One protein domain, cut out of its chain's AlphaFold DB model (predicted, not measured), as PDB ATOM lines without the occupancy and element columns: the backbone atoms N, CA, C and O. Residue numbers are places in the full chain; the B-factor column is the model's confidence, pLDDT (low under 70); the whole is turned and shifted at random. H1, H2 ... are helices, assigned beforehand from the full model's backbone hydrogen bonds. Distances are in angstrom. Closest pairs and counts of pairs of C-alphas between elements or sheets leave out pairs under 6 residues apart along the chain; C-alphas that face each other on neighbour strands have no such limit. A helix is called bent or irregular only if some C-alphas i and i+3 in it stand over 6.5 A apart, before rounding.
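Overview. This is residues 3 to 54 of the 58 residues of the protein "Truncated transposase for IS1272" of Staphylococcus aureus (UniProt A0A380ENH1). A loose, drawn-out rod of short helices on a winding chain: H1 lies at one end of its length, H2 in the middle, and H3 and then H4 follow one another toward the other end. In the middle, two stretches with no named element run side by side for a short way, residues 12 to 13 with residues 35 to 36, and residues 44 to 50 stick out toward the H4 end. The printed part has 52 residues with four named helices, in the order H1, H2, H3, H4, and no named strand; the class is all helix, though under half of the residues, 24 of 52, are in named elements. The whole is loose, with a radius of gyration of the C-alphas of 13.7 A, and the C-alphas span 46 by 18 by 14 A.

Arrangement. H1, residues 3 to 6, touches no helix and is apart from H2, residues 21 to 30. After H1, residues 7 to 20 make a long link to H2, and within it residues 12 to 13 form a short parallel pairing with residues 35 to 36. H2 and H3, residues 41 to 46, only just touch, with 3 pairs of C-alphas within 8 A. Their closest C-alphas are those of Ser 21 and Gly 41, 7.1 A apart. The lines of H2 and H3 are about perpendicular, at 87 degrees. H4, residues 49 to 52, is close to H3 but not clearly touching it, and their closest C-alphas, those of Lys 45 and Phe 51, are 6.6 A apart. H4 is apart from H1 and from H2, and H1 is apart from H3. In H2 and H3 every O i to N i+4 pair is within hydrogen-bond range; H1 and H4 are too short for such a pair, and their one O i to N i+3 pair is within range in H4 but not in H1.

Along the chain. H1 begins at Gln 3, with its C-alpha at (165.619, 155.843, 137.437), and ends at Phe 6. H2, the longest helix by residues, runs from Ser 21, C-alpha at (148.840, 143.621, 134.773), to Asp 30 and measures 14.2 A from first to last C-alpha. H3 runs from Gly 41 to Asp 46 and measures 8.7 A. H4 runs from Arg 49 to Lys 52, where the C-alpha is at (129.619, 143.842, 125.943). No helix is bent or irregular.

Size, cuts and confidence. The outline is a rod, and the two C-alphas farthest apart are those of Asn 4 and Ser 53, at 46.5 A. The printed part has no cut. The link from H1 to H2 is long, with 14 residues; that from H2 to H3 is short, with 10, and that from H3 to H4 is tight, with 2. Mean pLDDT of the printed part of this model is 83.8, and residues 3 to 4 and residue 19 are under 70.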
ATOM      1  N   GLN A   3     164.769 155.051 138.345       61.59
ATOM      2  CA  GLN A   3     165.619 155.843 137.437       61.59
ATOM      3  C   GLN A   3     167.022 156.120 138.009       61.59
ATOM      4  O   GLN A   3     168.011 156.012 137.297       61.59
ATOM      5  N   ASN A   4     167.140 156.383 139.315       65.69
ATOM      6  CA  ASN A   4     168.454 156.569 139.954       65.69
ATOM      7  C   ASN A   4     169.302 155.289 140.002       65.69
ATOM      8  O   ASN A   4     170.509 155.374 140.197       65.69
ATOM      9  N   THR A   5     168.679 154.119 139.867       73.25
ATOM     10  CA  THR A   5     169.347 152.817 139.984       73.25
ATOM     11  C   THR A   5     169.722 152.254 138.616       73.25
ATOM     12  O   THR A   5     170.780 151.652 138.477       73.25
ATOM     13  N   PHE A   6     168.877 152.473 137.605       74.06
ATOM     14  CA  PHE A   6     169.031 151.891 136.268       74.06
ATOM     15  C   PHE A   6     169.309 152.926 135.168       74.06
ATOM     16  O   PHE A   6     169.574 152.553 134.029       74.06
ATOM     17  N   GLY A   7     169.286 154.221 135.493       78.38
ATOM     18  CA  GLY A   7     169.483 155.300 134.532       78.38
ATOM     19  C   GLY A   7     168.277 155.490 133.612       78.38
ATOM     20  O   GLY A   7     167.126 155.491 134.055       78.38
ATOM     21  N   TYR A   8     168.551 155.694 132.321       84.06
ATOM     22  CA  TYR A   8     167.520 155.897 131.307       84.06
ATOM     23  C   TYR A   8     166.748 154.600 131.041       84.06
ATOM     24  O   TYR A   8     167.332 153.579 130.679       84.06
ATOM     25  N   LEU A   9     165.424 154.663 131.177       87.88
ATOM     26  CA  LEU A   9     164.540 153.560 130.814       87.88
ATOM     27  C   LEU A   9     164.277 153.558 129.302       87.88
ATOM     28  O   LEU A   9     164.023 154.628 128.738       87.88
ATOM     29  N   PRO A  10     164.284 152.379 128.652       90.56
ATOM     30  CA  PRO A  10     163.968 152.261 127.234       90.56
ATOM     31  C   PRO A  10     162.539 152.732 126.936       90.56
ATOM     32  O   PRO A  10     161.677 152.749 127.811       90.56
ATOM     33  N   GLU A  11     162.295 153.095 125.675       93.88
ATOM     34  CA  GLU A  11     160.982 153.568 125.218       93.88
ATOM     35  C   GLU A  11     159.873 152.531 125.413       93.88
ATOM     36  O   GLU A  11     158.741 152.871 125.747       93.88
ATOM     37  N   TYR A  12     160.222 151.257 125.251       94.31
ATOM     38  CA  TYR A  12     159.300 150.141 125.371       94.31
ATOM     39  C   TYR A  12     159.623 149.320 126.615       94.31
ATOM     40  O   TYR A  12     160.757 148.861 126.778       94.31
ATOM     41  N   ILE A  13     158.622 149.106 127.468       91.06
ATOM     42  CA  ILE A  13     158.761 148.323 128.699       91.06
ATOM     43  C   ILE A  13     157.895 147.067 128.604       91.06
ATOM     44  O   ILE A  13     156.689 147.133 128.365       91.06
ATOM     45  N   VAL A  14     158.533 145.917 128.813       88.94
ATOM     46  CA  VAL A  14     157.881 144.612 128.956       88.94
ATOM     47  C   VAL A  14     157.778 144.254 130.436       88.94
ATOM     48  O   VAL A  14     158.677 144.546 131.221       88.94
ATOM     49  N   ALA A  15     156.691 143.598 130.816       82.81
ATOM     50  CA  ALA A  15     156.472 143.047 132.144       82.81
ATOM     51  C   ALA A  15     155.531 141.843 132.052       82.81
ATOM     52  O   ALA A  15     154.863 141.630 131.036       82.81
ATOM     53  N   ASP A  16     155.486 141.055 133.121       79.56
ATOM     54  CA  ASP A  16     154.562 139.936 133.211       79.56
ATOM     55  C   ASP A  16     153.104 140.422 133.284       79.56
ATOM     56  O   ASP A  16     152.790 141.436 133.916       79.56
ATOM     57  N   ALA A  17     152.215 139.688 132.616       71.88
ATOM     58  CA  ALA A  17     150.789 139.992 132.521       71.88
ATOM     59  C   ALA A  17     149.925 139.170 133.488       71.88
ATOM     60  O   ALA A  17     148.705 139.103 133.329       71.88
ATOM     61  N   GLY A  18     150.551 138.513 134.465       76.06
ATOM     62  CA  GLY A  18     149.865 137.854 135.560       76.06
ATOM     63  C   GLY A  18     149.259 138.861 136.541       76.06
ATOM     64  O   GLY A  18     148.528 139.786 136.180       76.06
ATOM     65  N   TYR A  19     149.524 138.661 137.829       67.25
ATOM     66  CA  TYR A  19     148.956 139.510 138.871       67.25
ATOM     67  C   TYR A  19     149.485 140.949 138.759       67.25
ATOM     68  O   TYR A  19     150.693 141.169 138.727       67.25
ATOM     69  N   GLY A  20     148.579 141.930 138.720       73.38
ATOM     70  CA  GLY A  20     148.945 143.345 138.638       73.38
ATOM     71  C   GLY A  20     149.121 143.898 137.219       73.38
ATOM     72  O   GLY A  20     149.657 144.989 137.067       73.38
ATOM     73  N   SER A  21     148.679 143.184 136.172       78.38
ATOM     74  CA  SER A  21     148.840 143.621 134.773       78.38
ATOM     75  C   SER A  21     148.299 145.030 134.498       78.38
ATOM     76  O   SER A  21     148.879 145.763 133.707       78.38
ATOM     77  N   GLU A  22     147.189 145.410 135.141       84.50
ATOM     78  CA  GLU A  22     146.589 146.741 134.993       84.50
ATOM     79  C   GLU A  22     147.440 147.809 135.677       84.50
ATOM     80  O   GLU A  22     147.835 148.777 135.036       84.50
ATOM     81  N   GLN A  23     147.808 147.597 136.942       86.25
ATOM     82  CA  GLN A  23     148.673 148.515 137.682       86.25
ATOM     83  C   GLN A  23     150.034 148.687 136.995       86.25
ATOM     84  O   GLN A  23     150.536 149.803 136.912       86.25
ATOM     85  N   ASN A  24     150.604 147.609 136.450       86.94
ATOM     86  CA  ASN A  24     151.854 147.655 135.692       86.94
ATOM     87  C   ASN A  24     151.701 148.464 134.400       86.94
ATOM     88  O   ASN A  24     152.556 149.288 134.088       86.94
ATOM     89  N   TYR A  25     150.614 148.239 133.657       88.00
ATOM     90  CA  TYR A  25     150.325 148.972 132.427       88.00
ATOM     91  C   TYR A  25     150.172 150.473 132.697       88.00
ATOM     92  O   TYR A  25     150.798 151.278 132.010       88.00
ATOM     93  N   MET A  26     149.406 150.840 133.732       89.00
ATOM     94  CA  MET A  26     149.207 152.238 134.121       89.00
ATOM     95  C   MET A  26     150.504 152.876 134.616       89.00
ATOM     96  O   MET A  26     150.862 153.938 134.131       89.00
ATOM     97  N   ALA A  27     151.280 152.208 135.477       90.25
ATOM     98  CA  ALA A  27     152.555 152.746 135.960       90.25
ATOM     99  C   ALA A  27     153.542 153.045 134.814       90.25
ATOM    100  O   ALA A  27     154.253 154.049 134.839       90.25
ATOM    101  N   ILE A  28     153.583 152.204 133.774       90.44
ATOM    102  CA  ILE A  28     154.437 152.425 132.592       90.44
ATOM    103  C   ILE A  28     154.062 153.704 131.841       90.44
ATOM    104  O   ILE A  28     154.957 154.411 131.375       90.44
ATOM    105  N   ILE A  29     152.775 154.026 131.765       91.31
ATOM    106  CA  ILE A  29     152.284 155.232 131.096       91.31
ATOM    107  C   ILE A  29     152.397 156.444 132.025       91.31
ATOM    108  O   ILE A  29     153.014 157.437 131.654       91.31
ATOM    109  N   ASP A  30     151.855 156.357 133.234       93.06
ATOM    110  CA  ASP A  30     151.656 157.506 134.118       93.06
ATOM    111  C   ASP A  30     152.940 157.899 134.862       93.06
ATOM    112  O   ASP A  30     153.304 159.074 134.902       93.06
ATOM    113  N   ASP A  31     153.666 156.918 135.410       91.12
ATOM    114  CA  ASP A  31     154.853 157.178 136.236       91.12
ATOM    115  C   ASP A  31     156.135 157.227 135.400       91.12
ATOM    116  O   ASP A  31     157.063 157.989 135.692       91.12
ATOM    117  N   PHE A  32     156.220 156.381 134.369       89.81
ATOM    118  CA  PHE A  32     157.417 156.256 133.537       89.81
ATOM    119  C   PHE A  32     157.312 156.988 132.194       89.81
ATOM    120  O   PHE A  32     158.356 157.253 131.589       89.81
ATOM    121  N   ASN A  33     156.103 157.358 131.750       92.50
ATOM    122  CA  ASN A  33     155.848 157.984 130.448       92.50
ATOM    123  C   ASN A  33     156.502 157.210 129.290       92.50
ATOM    124  O   ASN A  33     157.219 157.785 128.467       92.50
ATOM    125  N   LYS A  34     156.305 155.884 129.290       93.38
ATOM    126  CA  LYS A  34     156.829 154.906 128.325       93.38
ATOM    127  C   LYS A  34     155.707 154.109 127.672       93.38
ATOM    128  O   LYS A  34     154.562 154.122 128.114       93.38
ATOM    129  N   THR A  35     156.062 153.368 126.628       94.19
ATOM    130  CA  THR A  35     155.126 152.529 125.886       94.19
ATOM    131  C   THR A  35     155.122 151.097 126.447       94.19
ATOM    132  O   THR A  35     156.135 150.394 126.352       94.19
ATOM    133  N   PRO A  36     154.006 150.610 127.019       91.62
ATOM    134  CA  PRO A  36     153.918 149.240 127.510       91.62
ATOM    135  C   PRO A  36     153.795 148.230 126.359       91.62
ATOM    136  O   PRO A  36     152.958 148.370 125.470       91.62
ATOM    137  N   LEU A  37     154.586 147.158 126.414       91.12
ATOM    138  CA  LEU A  37     154.474 145.972 125.555       91.12
ATOM    139  C   LEU A  37     154.053 144.761 126.393       91.12
ATOM    140  O   LEU A  37     154.757 143.758 126.491       91.12
ATOM    141  N   ILE A  38     152.905 144.891 127.050       87.38
ATOM    142  CA  ILE A  38     152.372 143.911 128.000       87.38
ATOM    143  C   ILE A  38     150.965 143.536 127.564       87.38
ATOM    144  O   ILE A  38     150.217 144.368 127.049       87.38
ATOM    145  N   THR A  39     150.580 142.278 127.776       81.00
ATOM    146  CA  THR A  39     149.190 141.885 127.545       81.00
ATOM    147  C   THR A  39     148.300 142.466 128.640       81.00
ATOM    148  O   THR A  39     148.453 142.183 129.824       81.00
ATOM    149  N   TYR A  40     147.350 143.306 128.237       78.56
ATOM    150  CA  TYR A  40     146.363 143.876 129.144       78.56
ATOM    151  C   TYR A  40     145.109 142.997 129.140       78.56
ATOM    152  O   TYR A  40     144.314 143.013 128.194       78.56
ATOM    153  N   GLY A  41     144.953 142.179 130.185       75.69
ATOM    154  CA  GLY A  41     143.873 141.190 130.277       75.69
ATOM    155  C   GLY A  41     142.476 141.809 130.184       75.69
ATOM    156  O   GLY A  41     141.595 141.237 129.540       75.69
ATOM    157  N   MET A  42     142.288 143.007 130.748       76.50
ATOM    158  CA  MET A  42     141.015 143.723 130.665       76.50
ATOM    159  C   MET A  42     140.694 144.128 129.223       76.50
ATOM    160  O   MET A  42     139.598 143.853 128.768       76.50
ATOM    161  N   PHE A  43     141.652 144.618 128.433       78.31
ATOM    162  CA  PHE A  43     141.405 144.926 127.015       78.31
ATOM    163  C   PHE A  43     140.973 143.709 126.190       78.31
ATOM    164  O   PHE A  43     140.160 143.828 125.270       78.31
ATOM    165  N   ILE A  44     141.487 142.520 126.512       77.94
ATOM    166  CA  ILE A  44     141.012 141.274 125.898       77.94
ATOM    167  C   ILE A  44     139.578 140.979 126.361       77.94
ATOM    168  O   ILE A  44     138.719 140.662 125.534       77.94
ATOM    169  N   LYS A  45     139.302 141.121 127.663       82.06
ATOM    170  CA  LYS A  45     137.988 140.897 128.282       82.06
ATOM    171  C   LYS A  45     136.919 141.855 127.743       82.06
ATOM    172  O   LYS A  45     135.845 141.384 127.371       82.06
ATOM    173  N   ASP A  46     137.234 143.137 127.595       82.25
ATOM    174  CA  ASP A  46     136.354 144.200 127.096       82.25
ATOM    175  C   ASP A  46     135.877 143.933 125.665       82.25
ATOM    176  O   ASP A  46     134.766 144.284 125.259       82.25
ATOM    177  N   LYS A  47     136.705 143.245 124.873       82.56
ATOM    178  CA  LYS A  47     136.359 142.853 123.504       82.56
ATOM    179  C   LYS A  47     135.437 141.638 123.432       82.56
ATOM    180  O   LYS A  47     134.858 141.398 122.371       82.56
ATOM    181  N   THR A  48     135.271 140.882 124.516       86.50
ATOM    182  CA  THR A  48     134.435 139.675 124.512       86.50
ATOM    183  C   THR A  48     132.947 140.010 124.428       86.50
ATOM    184  O   THR A  48     132.468 140.981 125.011       86.50
ATOM    185  N   ARG A  49     132.175 139.153 123.741       85.19
ATOM    186  CA  ARG A  49     130.711 139.301 123.645       85.19
ATOM    187  C   ARG A  49     130.059 139.362 125.026       85.19
ATOM    188  O   ARG A  49     129.165 140.168 125.219       85.19
ATOM    189  N   LYS A  50     130.539 138.533 125.963       86.25
ATOM    190  CA  LYS A  50     130.027 138.447 127.337       86.25
ATOM    191  C   LYS A  50     130.124 139.789 128.062       86.25
ATOM    192  O   LYS A  50     129.149 140.188 128.680       86.25
ATOM    193  N   PHE A  51     131.271 140.463 127.964       85.25
ATOM    194  CA  PHE A  51     131.477 141.757 128.612       85.25
ATOM    195  C   PHE A  51     130.598 142.853 127.994       85.25
ATOM    196  O   PHE A  51     129.985 143.625 128.718       85.25
ATOM    197  N   LYS A  52     130.465 142.870 126.661       84.25
ATOM    198  CA  LYS A  52     129.619 143.842 125.943       84.25
ATOM    199  C   LYS A  52     128.118 143.647 126.154       84.25
ATOM    200  O   LYS A  52     127.359 144.592 126.000       84.25
ATOM    201  N   SER A  53     127.680 142.421 126.429       84.88
ATOM    202  CA  SER A  53     126.273 142.093 126.688       84.88
ATOM    203  C   SER A  53     125.885 142.204 128.164       84.88
ATOM    204  O   SER A  53     124.771 141.830 128.522       84.88
ATOM    205  N   ASP A  54     126.814 142.615 129.025       85.75
ATOM    206  CA  ASP A  54     126.568 142.742 130.455       85.75
ATOM    207  C   ASP A  54     125.799 144.039 130.741       85.75
ATOM    208  O   ASP A  54     126.267 145.137 130.446       85.75
TER     209      ASP A  54